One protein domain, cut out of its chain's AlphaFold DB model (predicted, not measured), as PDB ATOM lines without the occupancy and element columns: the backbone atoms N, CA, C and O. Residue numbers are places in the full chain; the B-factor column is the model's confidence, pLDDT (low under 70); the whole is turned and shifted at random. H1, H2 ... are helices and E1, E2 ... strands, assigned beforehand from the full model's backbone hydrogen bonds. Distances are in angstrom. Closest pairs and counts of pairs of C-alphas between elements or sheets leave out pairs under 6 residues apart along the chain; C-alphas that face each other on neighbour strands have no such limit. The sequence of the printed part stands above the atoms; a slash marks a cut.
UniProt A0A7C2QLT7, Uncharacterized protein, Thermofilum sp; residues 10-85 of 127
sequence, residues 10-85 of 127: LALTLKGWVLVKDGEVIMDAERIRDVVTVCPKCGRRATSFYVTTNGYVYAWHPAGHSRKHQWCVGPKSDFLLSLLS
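Overview. This is residues 10 to 85 of the 127 residues of an uncharacterized protein of Thermofilum sp (UniProt A0A7C2QLT7). Two small three-stranded sheets lie toward the two ends of the long axis, with two short helices, H1 and H2, packed crosswise on each other between them. The turn between E1 and E2 makes one end of the length, and the turn between E5 and E6 makes the other. The printed part has 76 residues with two named helices and six named strands, in the order E1 E2 E3 H1 E4 E5 E6 H2. Both sheets, E1 - E2 - E3 and E4 - E5 - E6, are antiparallel, and the class is mixed, helices and strands. The whole is compact, with a radius of gyration of the C-alphas of 12.7 A and spans of 42 by 29 by 18 A.

Along the chain. E1, residues 10 to 13, begins at C-alpha 10, (-36.163, 42.862, -25.343). E2, residues 16 to 21, is 16.4 A long from first to last C-alpha, and E3 holds residues 24 to 26. H1, residues 29 to 36, is 10.3 A long. E4 holds residues 48 to 51; E5, residues 56 to 62, is 19.8 A long. E6, residues 68 to 75, is the longest strand at 20.8 A and begins at C-alpha 68, (-26.519, 62.542, -21.715). H2, residues 78 to 83, ends at C-alpha 83, (-27.230, 42.239, -16.307).

Arrangement. E1, E2 and E3 form a meander, each strand the antiparallel neighbour of the one before. In the hairpin of E1 and E2, N 11 and O 18 are 2.9 A apart, within hydrogen-bond range; in the hairpin of E2 and E3, N 24 and O 21 are 2.8 A apart. The pairing is staggered: E2 pairs with E1 over residues 16 to 19 and with E3 over residues 19 to 21. H1 is on this sheet but only grazes it; its closest C-alphas to E2 are those of Ile 32 and Leu 19, 6.5 A apart. H1 and H2 touch and are about perpendicular at 76 degrees, with the C-alphas of Arg 33 and Leu 83 closest at 5.4 A. E4, E5 and E6 form the second meander. N 50 and O 58 are 2.9 A apart in the hairpin of E4 and E5, and N 73 and O 57 are 2.8 A apart in that of E5 and E6. H2 is on this second sheet but only grazes it, with residues 80 to 81. In H1 and H2 every O i to N i+4 pair is within hydrogen-bond range.

Size, cuts and confidence. The C-alphas of Leu 14 and His 65 are the two farthest apart, at 42.9 A. The printed part has no cut. The link from H1 to E4, of 11 residues, is long; the other links are tight. The mean pLDDT of the printed part is 89.1, and residue 66 is under 70.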
ATOM      1  N   LEU A  10     -36.172  43.613 -26.591       89.00
ATOM      2  CA  LEU A  10     -36.163  42.862 -25.343       89.00
ATOM      3  C   LEU A  10     -37.605  42.525 -24.941       89.00
ATOM      4  O   LEU A  10     -38.468  43.409 -24.924       89.00
ATOM      5  N   ALA A  11     -37.868  41.258 -24.644       88.12
ATOM      6  CA  ALA A  11     -39.179  40.749 -24.266       88.12
ATOM      7  C   ALA A  11     -39.061  39.755 -23.108       88.12
ATOM      8  O   ALA A  11     -38.062  39.050 -22.981       88.12
ATOM      9  N   LEU A  12     -40.100  39.698 -22.277       87.31
ATOM     10  CA  LEU A  12     -40.256  38.679 -21.245       87.31
ATOM     11  C   LEU A  12     -41.175  37.578 -21.782       87.31
ATOM     12  O   LEU A  12     -42.261  37.868 -22.282       87.31
ATOM     13  N   THR A  13     -40.727  36.331 -21.689       87.50
ATOM     14  CA  THR A  13     -41.467  35.130 -22.104       87.50
ATOM     15  C   THR A  13     -41.630  34.174 -20.925       87.50
ATOM     16  O   THR A  13     -41.023  34.377 -19.873       87.50
ATOM     17  N   LEU A  14     -42.377  33.079 -21.112       86.31
ATOM     18  CA  LEU A  14     -42.478  31.999 -20.117       86.31
ATOM     19  C   LEU A  14     -41.121  31.362 -19.774       86.31
ATOM     20  O   LEU A  14     -40.957  30.828 -18.685       86.31
ATOM     21  N   LYS A  15     -40.144  31.426 -20.690       84.12
ATOM     22  CA  LYS A  15     -38.788  30.896 -20.483       84.12
ATOM     23  C   LYS A  15     -37.799  31.953 -19.972       84.12
ATOM     24  O   LYS A  15     -36.608  31.677 -19.888       84.12
ATOM     25  N   GLY A  16     -38.275  33.160 -19.663       86.69
ATOM     26  CA  GLY A  16     -37.451  34.284 -19.225       86.69
ATOM     27  C   GLY A  16     -37.255  35.358 -20.295       86.69
ATOM     28  O   GLY A  16     -38.030  35.474 -21.251       86.69
ATOM     29  N   TRP A  17     -36.242  36.195 -20.081       90.19
ATOM     30  CA  TRP A  17     -35.929  37.342 -20.929       90.19
ATOM     31  C   TRP A  17     -35.242  36.922 -22.223       90.19
ATOM     32  O   TRP A  17     -34.320  36.113 -22.210       90.19
ATOM     33  N   VAL A  18     -35.676  37.513 -23.336       91.69
ATOM     34  CA  VAL A  18     -35.142  37.229 -24.670       91.69
ATOM     35  C   VAL A  18     -34.968  38.509 -25.477       91.69
ATOM     36  O   VAL A  18     -35.732  39.467 -25.319       91.69
ATOM     37  N   LEU A  19     -33.995  38.515 -26.382       92.00
ATOM     38  CA  LEU A  19     -33.898  39.502 -27.452       92.00
ATOM     39  C   LEU A  19     -34.417  38.905 -28.753       92.00
ATOM     40  O   LEU A  19     -34.038  37.799 -29.120       92.00
ATOM     41  N   VAL A  20     -35.258  39.666 -29.451       90.62
ATOM     42  CA  VAL A  20     -35.841  39.278 -30.739       90.62
ATOM     43  C   VAL A  20     -35.479  40.297 -31.807       90.62
ATOM     44  O   VAL A  20     -35.671  41.499 -31.598       90.62
ATOM     45  N   LYS A  21     -34.997  39.827 -32.957       90.25
ATOM     46  CA  LYS A  21     -34.762  40.646 -34.149       90.25
ATOM     47  C   LYS A  21     -34.902  39.784 -35.398       90.25
ATOM     48  O   LYS A  21     -34.226  38.778 -35.500       90.25
ATOM     49  N   ASP A  22     -35.765  40.179 -36.333       88.38
ATOM     50  CA  ASP A  22     -35.871  39.558 -37.665       88.38
ATOM     51  C   ASP A  22     -35.977  38.011 -37.650       88.38
ATOM     52  O   ASP A  22     -35.415  37.326 -38.495       88.38
ATOM     53  N   GLY A  23     -36.688  37.450 -36.662       85.50
ATOM     54  CA  GLY A  23     -36.844  35.999 -36.471       85.50
ATOM     55  C   GLY A  23     -35.751  35.331 -35.623       85.50
ATOM     56  O   GLY A  23     -35.952  34.217 -35.148       85.50
ATOM     57  N   GLU A  24     -34.642  36.019 -35.353       91.19
ATOM     58  CA  GLU A  24     -33.602  35.577 -34.424       91.19
ATOM     59  C   GLU A  24     -34.039  35.793 -32.969       91.19
ATOM     60  O   GLU A  24     -34.579  36.850 -32.615       91.19
ATOM     61  N   VAL A  25     -33.778  34.794 -32.119       92.19
ATOM     62  CA  VAL A  25     -34.053  34.831 -30.678       92.19
ATOM     63  C   VAL A  25     -32.778  34.526 -29.902       92.19
ATOM     64  O   VAL A  25     -32.183  33.462 -30.057       92.19
ATOM     65  N   ILE A  26     -32.387  35.443 -29.018       93.25
ATOM     66  CA  ILE A  26     -31.262  35.268 -28.096       93.25
ATOM     67  C   ILE A  26     -31.803  35.173 -26.672       93.25
ATOM     68  O   ILE A  26     -32.478  36.088 -26.200       93.25
ATOM     69  N   MET A  27     -31.464  34.082 -25.988       91.81
ATOM     70  CA  MET A  27     -31.760  33.863 -24.565       91.81
ATOM     71  C   MET A  27     -30.516  33.956 -23.673       91.81
ATOM     72  O   MET A  27     -30.632  34.004 -22.453       91.81
ATOM     73  N   ASP A  28     -29.328  33.955 -24.279       92.75
ATOM     74  CA  ASP A  28     -28.061  34.002 -23.561       92.75
ATOM     75  C   ASP A  28     -27.892  35.336 -22.820       92.75
ATOM     76  O   ASP A  28     -27.964  36.411 -23.421       92.75
ATOM     77  N   ALA A  29     -27.674  35.265 -21.507       89.94
ATOM     78  CA  ALA A  29     -27.635  36.437 -20.640       89.94
ATOM     79  C   ALA A  29     -26.487  37.392 -21.002       89.94
ATOM     80  O   ALA A  29     -26.681  38.610 -20.980       89.94
ATOM     81  N   GLU A  30     -25.320  36.869 -21.387       89.44
ATOM     82  CA  GLU A  30     -24.169  37.695 -21.761       89.44
ATOM     83  C   GLU A  30     -24.415  38.454 -23.065       89.44
ATOM     84  O   GLU A  30     -24.201  39.669 -23.127       89.44
ATOM     85  N   ARG A  31     -24.961  37.782 -24.082       91.62
ATOM     86  CA  ARG A  31     -25.391  38.439 -25.321       91.62
ATOM     87  C   ARG A  31     -26.502  39.448 -25.072       91.62
ATOM     88  O   ARG A  31     -26.484  40.527 -25.668       91.62
ATOM     89  N   ILE A  32     -27.455  39.143 -24.184       91.88
ATOM     90  CA  ILE A  32     -28.489  40.112 -23.809       91.88
ATOM     91  C   ILE A  32     -27.839  41.350 -23.191       91.88
ATOM     92  O   ILE A  32     -28.127  42.462 -23.640       91.88
ATOM     93  N   ARG A  33     -26.918  41.178 -22.232       90.50
ATOM     94  CA  ARG A  33     -26.137  42.269 -21.627       90.50
ATOM     95  C   ARG A  33     -25.442  43.117 -22.689       90.50
ATOM     96  O   ARG A  33     -25.568  44.342 -22.662       90.50
ATOM     97  N   ASP A  34     -24.734  42.501 -23.629       89.94
ATOM     98  CA  ASP A  34     -23.966  43.225 -24.645       89.94
ATOM     99  C   ASP A  34     -24.832  44.073 -25.576       89.94
ATOM    100  O   ASP A  34     -24.392  45.126 -26.038       89.94
ATOM    101  N   VAL A  35     -26.084  43.683 -25.799       91.56
ATOM    102  CA  VAL A  35     -27.027  44.494 -26.573       91.56
ATOM    103  C   VAL A  35     -27.663  45.587 -25.712       91.56
ATOM    104  O   VAL A  35     -27.697  46.749 -26.122       91.56
ATOM    105  N   VAL A  36     -28.164  45.256 -24.517       91.31
ATOM    106  CA  VAL A  36     -28.955  46.207 -23.709       91.31
ATOM    107  C   VAL A  36     -28.105  47.298 -23.054       91.31
ATOM    108  O   VAL A  36     -28.602  48.399 -22.786       91.31
ATOM    109  N   THR A  37     -26.815  47.027 -22.837       90.88
ATOM    110  CA  THR A  37     -25.845  47.995 -22.303       90.88
ATOM    111  C   THR A  37     -25.300  48.948 -23.360       90.88
ATOM    112  O   THR A  37     -24.575  49.879 -23.015       90.88
ATOM    113  N   VAL A  38     -25.655  48.780 -24.636       90.81
ATOM    114  CA  VAL A  38     -25.193  49.641 -25.727       90.81
ATOM    115  C   VAL A  38     -26.252  50.677 -26.081       90.81
ATOM    116  O   VAL A  38     -27.425  50.375 -26.296       90.81
ATOM    117  N   CYS A  39     -25.821  51.933 -26.187       91.00
ATOM    118  CA  CYS A  39     -26.689  53.034 -26.557       91.00
ATOM    119  C   CYS A  39     -27.295  52.800 -27.947       91.00
ATOM    120  O   CYS A  39     -26.552  52.756 -28.935       91.00
ATOM    121  N   PRO A  40     -28.634  52.772 -28.081       89.94
ATOM    122  CA  PRO A  40     -29.279  52.581 -29.378       89.94
ATOM    123  C   PRO A  40     -29.042  53.748 -30.343       89.94
ATOM    124  O   PRO A  40     -29.238  53.589 -31.543       89.94
ATOM    125  N   LYS A  41     -28.639  54.920 -29.830       88.50
ATOM    126  CA  LYS A  41     -28.442  56.137 -30.622       88.50
ATOM    127  C   LYS A  41     -27.028  56.270 -31.187       88.50
ATOM    128  O   LYS A  41     -26.884  56.734 -32.307       88.50
ATOM    129  N   CYS A  42     -25.994  55.917 -30.420       88.75
ATOM    130  CA  CYS A  42     -24.604  56.161 -30.829       88.75
ATOM    131  C   CYS A  42     -23.646  54.986 -30.592       88.75
ATOM    132  O   CYS A  42     -22.445  55.151 -30.772       88.75
ATOM    133  N   GLY A  43     -24.132  53.827 -30.138       88.56
ATOM    134  CA  GLY A  43     -23.316  52.617 -29.998       88.56
ATOM    135  C   GLY A  43     -22.323  52.598 -28.827       88.56
ATOM    136  O   GLY A  43     -21.648  51.593 -28.636       88.56
ATOM    137  N   ARG A  44     -22.235  53.660 -28.016       88.81
ATOM    138  CA  ARG A  44     -21.392  53.669 -26.805       88.81
ATOM    139  C   ARG A  44     -22.017  52.818 -25.701       88.81
ATOM    140  O   ARG A  44     -23.240  52.805 -25.560       88.81
ATOM    141  N   ARG A  45     -21.187  52.148 -24.897       89.06
ATOM    142  CA  ARG A  45     -21.653  51.417 -23.710       89.06
ATOM    143  C   ARG A  45     -22.163  52.381 -22.633       89.06
ATOM    144  O   ARG A  45     -21.706  53.518 -22.524       89.06
ATOM    145  N   ALA A  46     -23.130  51.911 -21.855       90.69
ATOM    146  CA  ALA A  46     -23.624  52.585 -20.668       90.69
ATOM    147  C   ALA A  46     -22.496  52.765 -19.647       90.69
ATOM    148  O   ALA A  46     -21.643  51.894 -19.488       90.69
ATOM    149  N   THR A  47     -22.528  53.886 -18.939       87.81
ATOM    150  CA  THR A  47     -21.592  54.204 -17.852       87.81
ATOM    151  C   THR A  47     -22.258  54.163 -16.484       87.81
ATOM    152  O   THR A  47     -21.600  54.320 -15.463       87.81
ATOM    153  N   SER A  48     -23.581  54.029 -16.440       88.56
ATOM    154  CA  SER A  48     -24.357  53.779 -15.233       88.56
ATOM    155  C   SER A  48     -25.788  53.436 -15.639       88.56
ATOM    156  O   SER A  48     -26.230  53.681 -16.766       88.56
ATOM    157  N   PHE A  49     -26.546  52.924 -14.679       92.12
ATOM    158  CA  PHE A  49     -27.993  52.814 -14.768       92.12
ATOM    159  C   PHE A  49     -28.663  53.410 -13.523       92.12
ATOM    160  O   PHE A  49     -27.994  53.722 -12.534       92.12
ATOM    161  N   TYR A  50     -29.973  53.611 -13.595       90.56
ATOM    162  CA  TYR A  50     -30.823  53.965 -12.461       90.56
ATOM    163  C   TYR A  50     -32.208  53.339 -12.626       90.56
ATOM    164  O   TYR A  50     -32.612  52.981 -13.734       90.56
ATOM    165  N   VAL A  51     -32.934  53.214 -11.517       91.94
ATOM    166  CA  VAL A  51     -34.327  52.762 -11.502       91.94
ATOM    167  C   VAL A  51     -35.210  53.962 -11.187       91.94
ATOM    168  O   VAL A  51     -34.943  54.700 -10.243       91.94
ATOM    169  N   THR A  52     -36.228  54.197 -12.005       90.50
ATOM    170  CA  THR A  52     -37.208  55.265 -11.799       90.50
ATOM    171  C   THR A  52     -38.250  54.867 -10.754       90.50
ATOM    172  O   THR A  52     -38.454  53.687 -10.476       90.50
ATOM    173  N   THR A  53     -38.965  55.851 -10.206       90.94
ATOM    174  CA  THR A  53     -40.041  55.633  -9.221       90.94
ATOM    175  C   THR A  53     -41.173  54.752  -9.751       90.94
ATOM    176  O   THR A  53     -41.730  53.960  -9.005       90.94
ATOM    177  N   ASN A  54     -41.464  54.814 -11.053       91.38
ATOM    178  CA  ASN A  54     -42.432  53.935 -11.716       91.38
ATOM    179  C   ASN A  54     -41.868  52.544 -12.077       91.38
ATOM    180  O   ASN A  54     -42.465  51.833 -12.882       91.38
ATOM    181  N   GLY A  55     -40.711  52.167 -11.524       91.62
ATOM    182  CA  GLY A  55     -40.167  50.817 -11.626       91.62
ATOM    183  C   GLY A  55     -39.547  50.479 -12.978       91.62
ATOM    184  O   GLY A  55     -39.558  49.316 -13.356       91.62
ATOM    185  N   TYR A  56     -39.001  51.448 -13.717       92.25
ATOM    186  CA  TYR A  56     -38.282  51.187 -14.969       92.25
ATOM    187  C   TYR A  56     -36.781  51.389 -14.807       92.25
ATOM    188  O   TYR A  56     -36.314  52.322 -14.160       92.25
ATOM    189  N   VAL A  57     -36.013  50.521 -15.450       92.19
ATOM    190  CA  VAL A  57     -34.558  50.581 -15.482       92.19
ATOM    191  C   VAL A  57     -34.126  51.415 -16.680       92.19
ATOM    192  O   VAL A  57     -34.543  51.155 -17.808       92.19
ATOM    193  N   TYR A  58     -33.278  52.411 -16.447       92.44
ATOM    194  CA  TYR A  58     -32.677  53.240 -17.485       92.44
ATOM    195  C   TYR A  58     -31.162  53.120 -17.440       92.44
ATOM    196  O   TYR A  58     -30.551  53.372 -16.405       92.44
ATOM    197  N   ALA A  59     -30.562  52.803 -18.581       92.31
ATOM    198  CA  ALA A  59     -29.126  52.900 -18.793       92.31
ATOM    199  C   ALA A  59     -28.795  54.262 -19.411       92.31
ATOM    200  O   ALA A  59     -29.609  54.841 -20.142       92.31
ATOM    201  N   TRP A  60     -27.618  54.801 -19.101       91.44
ATOM    202  CA  TRP A  60     -27.189  56.082 -19.649       91.44
ATOM    203  C   TRP A  60     -25.675  56.179 -19.816       91.44
ATOM    204  O   TRP A  60     -24.915  55.423 -19.211       91.44
ATOM    205  N   HIS A  61     -25.250  57.121 -20.657       87.56
ATOM    206  CA  HIS A  61     -23.861  57.557 -20.771       87.56
ATOM    207  C   HIS A  61     -23.773  59.054 -21.146       87.56
ATOM    208  O   HIS A  61     -24.751  59.629 -21.646       87.56
ATOM    209  N   PRO A  62     -22.609  59.699 -20.961       84.69
ATOM    210  CA  PRO A  62     -22.361  61.083 -21.368       84.69
ATOM    211  C   PRO A  62     -22.318  61.210 -22.890       84.69
ATOM    212  O   PRO A  62     -21.745  60.367 -23.584       84.69
ATOM    213  N   ALA A  63     -22.921  62.263 -23.424       82.12
ATOM    214  CA  ALA A  63     -23.065  62.495 -24.856       82.12
ATOM    215  C   ALA A  63     -22.520  63.871 -25.265       82.12
ATOM    216  O   ALA A  63     -23.200  64.588 -25.989       82.12
ATOM    217  N   GLY A  64     -21.315  64.232 -24.794       75.31
ATOM    218  CA  GLY A  64     -20.650  65.514 -25.091       75.31
ATOM    219  C   GLY A  64     -21.470  66.756 -24.693       75.31
ATOM    220  O   GLY A  64     -22.647  66.650 -24.364       75.31
ATOM    221  N   HIS A  65     -20.865  67.949 -24.697       73.94
ATOM    222  CA  HIS A  65     -21.571  69.235 -24.501       73.94
ATOM    223  C   HIS A  65     -22.609  69.247 -23.354       73.94
ATOM    224  O   HIS A  65     -23.732  69.721 -23.526       73.94
ATOM    225  N   SER A  66     -22.266  68.654 -22.205       64.88
ATOM    226  CA  SER A  66     -23.148  68.542 -21.028       64.88
ATOM    227  C   SER A  66     -24.481  67.806 -21.260       64.88
ATOM    228  O   SER A  66     -25.404  67.908 -20.454       64.88
ATOM    229  N   ARG A  67     -24.609  67.032 -22.342       80.50
ATOM    230  CA  ARG A  67     -25.774  66.183 -22.624       80.50
ATOM    231  C   ARG A  67     -25.505  64.748 -22.181       80.50
ATOM    232  O   ARG A  67     -24.366  64.291 -22.126       80.50
ATOM    233  N   LYS A  68     -26.575  63.997 -21.917       87.44
ATOM    234  CA  LYS A  68     -26.519  62.542 -21.715       87.44
ATOM    235  C   LYS A  68     -27.431  61.823 -22.696       87.44
ATOM    236  O   LYS A  68     -28.509  62.314 -23.034       87.44
ATOM    237  N   HIS A  69     -27.017  60.639 -23.125       90.69
ATOM    238  CA  HIS A  69     -27.921  59.679 -23.735       90.69
ATOM    239  C   HIS A  69     -28.431  58.753 -22.646       90.69
ATOM    240  O   HIS A  69     -27.647  58.197 -21.888       90.69
ATOM    241  N   GLN A  70     -29.745  58.582 -22.590       91.94
ATOM    242  CA  GLN A  70     -30.394  57.634 -21.698       91.94
ATOM    243  C   GLN A  70     -31.438  56.847 -22.483       91.94
ATOM    244  O   GLN A  70     -32.090  57.390 -23.380       91.94
ATOM    245  N   TRP A  71     -31.591  55.569 -22.164       93.19
ATOM    246  CA  TRP A  71     -32.587  54.708 -22.785       93.19
ATOM    247  C   TRP A  71     -33.207  53.776 -21.753       93.19
ATOM    248  O   TRP A  71     -32.550  53.311 -20.822       93.19
ATOM    249  N   CYS A  72     -34.508  53.545 -21.923       91.94
ATOM    250  CA  CYS A  72     -35.270  52.620 -21.099       91.94
ATOM    251  C   CYS A  72     -34.872  51.197 -21.470       91.94
ATOM    252  O   CYS A  72     -35.041  50.809 -22.632       91.94
ATOM    253  N   VAL A  73     -34.369  50.456 -20.485       90.62
ATOM    254  CA  VAL A  73     -33.979  49.064 -20.662       90.62
ATOM    255  C   VAL A  73     -35.208  48.156 -20.610       90.62
ATOM    256  O   VAL A  73     -35.439  47.329 -21.493       90.62
ATOM    257  N   GLY A  74     -36.040  48.368 -19.591       89.94
ATOM    258  CA  GLY A  74     -37.243  47.591 -19.326       89.94
ATOM    259  C   GLY A  74     -37.777  47.829 -17.909       89.94
ATOM    260  O   GLY A  74     -37.215  48.648 -17.176       89.94
ATOM    261  N   PRO A  75     -38.873  47.161 -17.518       90.69
ATOM    262  CA  PRO A  75     -39.352  47.154 -16.136       90.69
ATOM    263  C   PRO A  75     -38.330  46.502 -15.193       90.69
ATOM    264  O   PRO A  75     -37.643  45.554 -15.568       90.69
ATOM    265  N   LYS A  76     -38.241  47.002 -13.957       91.88
ATOM    266  CA  LYS A  76     -37.368  46.485 -12.898       91.88
ATOM    267  C   LYS A  76     -37.623  44.992 -12.708       91.88
ATOM    268  O   LYS A  76     -38.741  44.576 -12.434       91.88
ATOM    269  N   SER A  77     -36.560  44.211 -12.829       91.38
ATOM    270  CA  SER A  77     -36.522  42.791 -12.491       91.38
ATOM    271  C   SER A  77     -35.110  42.429 -12.055       91.38
ATOM    272  O   SER A  77     -34.155  43.091 -12.474       91.38
ATOM    273  N   ASP A  78     -34.976  41.378 -11.254       92.31
ATOM    274  CA  ASP A  78     -33.673  40.929 -10.750       92.31
ATOM    275  C   ASP A  78     -32.721  40.574 -11.891       92.31
ATOM    276  O   ASP A  78     -31.545  40.915 -11.838       92.31
ATOM    277  N   PHE A  79     -33.253  40.014 -12.982       91.19
ATOM    278  CA  PHE A  79     -32.492  39.755 -14.200       91.19
ATOM    279  C   PHE A  79     -31.903  41.033 -14.813       91.19
ATOM    280  O   PHE A  79     -30.714  41.090 -15.097       91.19
ATOM    281  N   LEU A  80     -32.689  42.100 -15.004       89.88
ATOM    282  CA  LEU A  80     -32.128  43.335 -15.575       89.88
ATOM    283  C   LEU A  80     -31.134  44.012 -14.631       89.88
ATOM    284  O   LEU A  80     -30.188  44.643 -15.096       89.88
ATOM    285  N   LEU A  81     -31.349  43.899 -13.320       90.94
ATOM    286  CA  LEU A  81     -30.413  44.426 -12.333       90.94
ATOM    287  C   LEU A  81     -29.101  43.636 -12.330       90.94
ATOM    288  O   LEU A  81     -28.046  44.259 -12.245       90.94
ATOM    289  N   SER A  82     -29.152  42.309 -12.487       91.06
ATOM    290  CA  SER A  82     -27.953  41.477 -12.600       91.06
ATOM    291  C   SER A  82     -27.211  41.714 -13.914       91.06
ATOM    292  O   SER A  82     -25.999  41.858 -13.899       91.06
ATOM    293  N   LEU A  83     -27.902  41.886 -15.047       89.38
ATOM    294  CA  LEU A  83     -27.230  42.239 -16.307       89.38
ATOM    295  C   LEU A  83     -26.485  43.578 -16.231       89.38
ATOM    296  O   LEU A  83     -25.490  43.788 -16.924       89.38
ATOM    297  N   LEU A  84     -26.998  44.511 -15.430       88.31
ATOM    298  CA  LEU A  84     -26.435  45.847 -15.286       88.31
ATOM    299  C   LEU A  84     -25.491  45.980 -14.086       88.31
ATOM    300  O   LEU A  84     -24.932  47.063 -13.909       88.31
ATOM    301  N   SER A  85     -25.269  44.921 -13.297       85.06
ATOM    302  CA  SER A  85     -24.366  44.967 -12.137       85.06
ATOM    303  C   SER A  85     -22.943  45.342 -12.542       85.06
ATOM    304  O   SER A  85     -22.279  46.108 -11.846       85.06
TER     305      SER A  85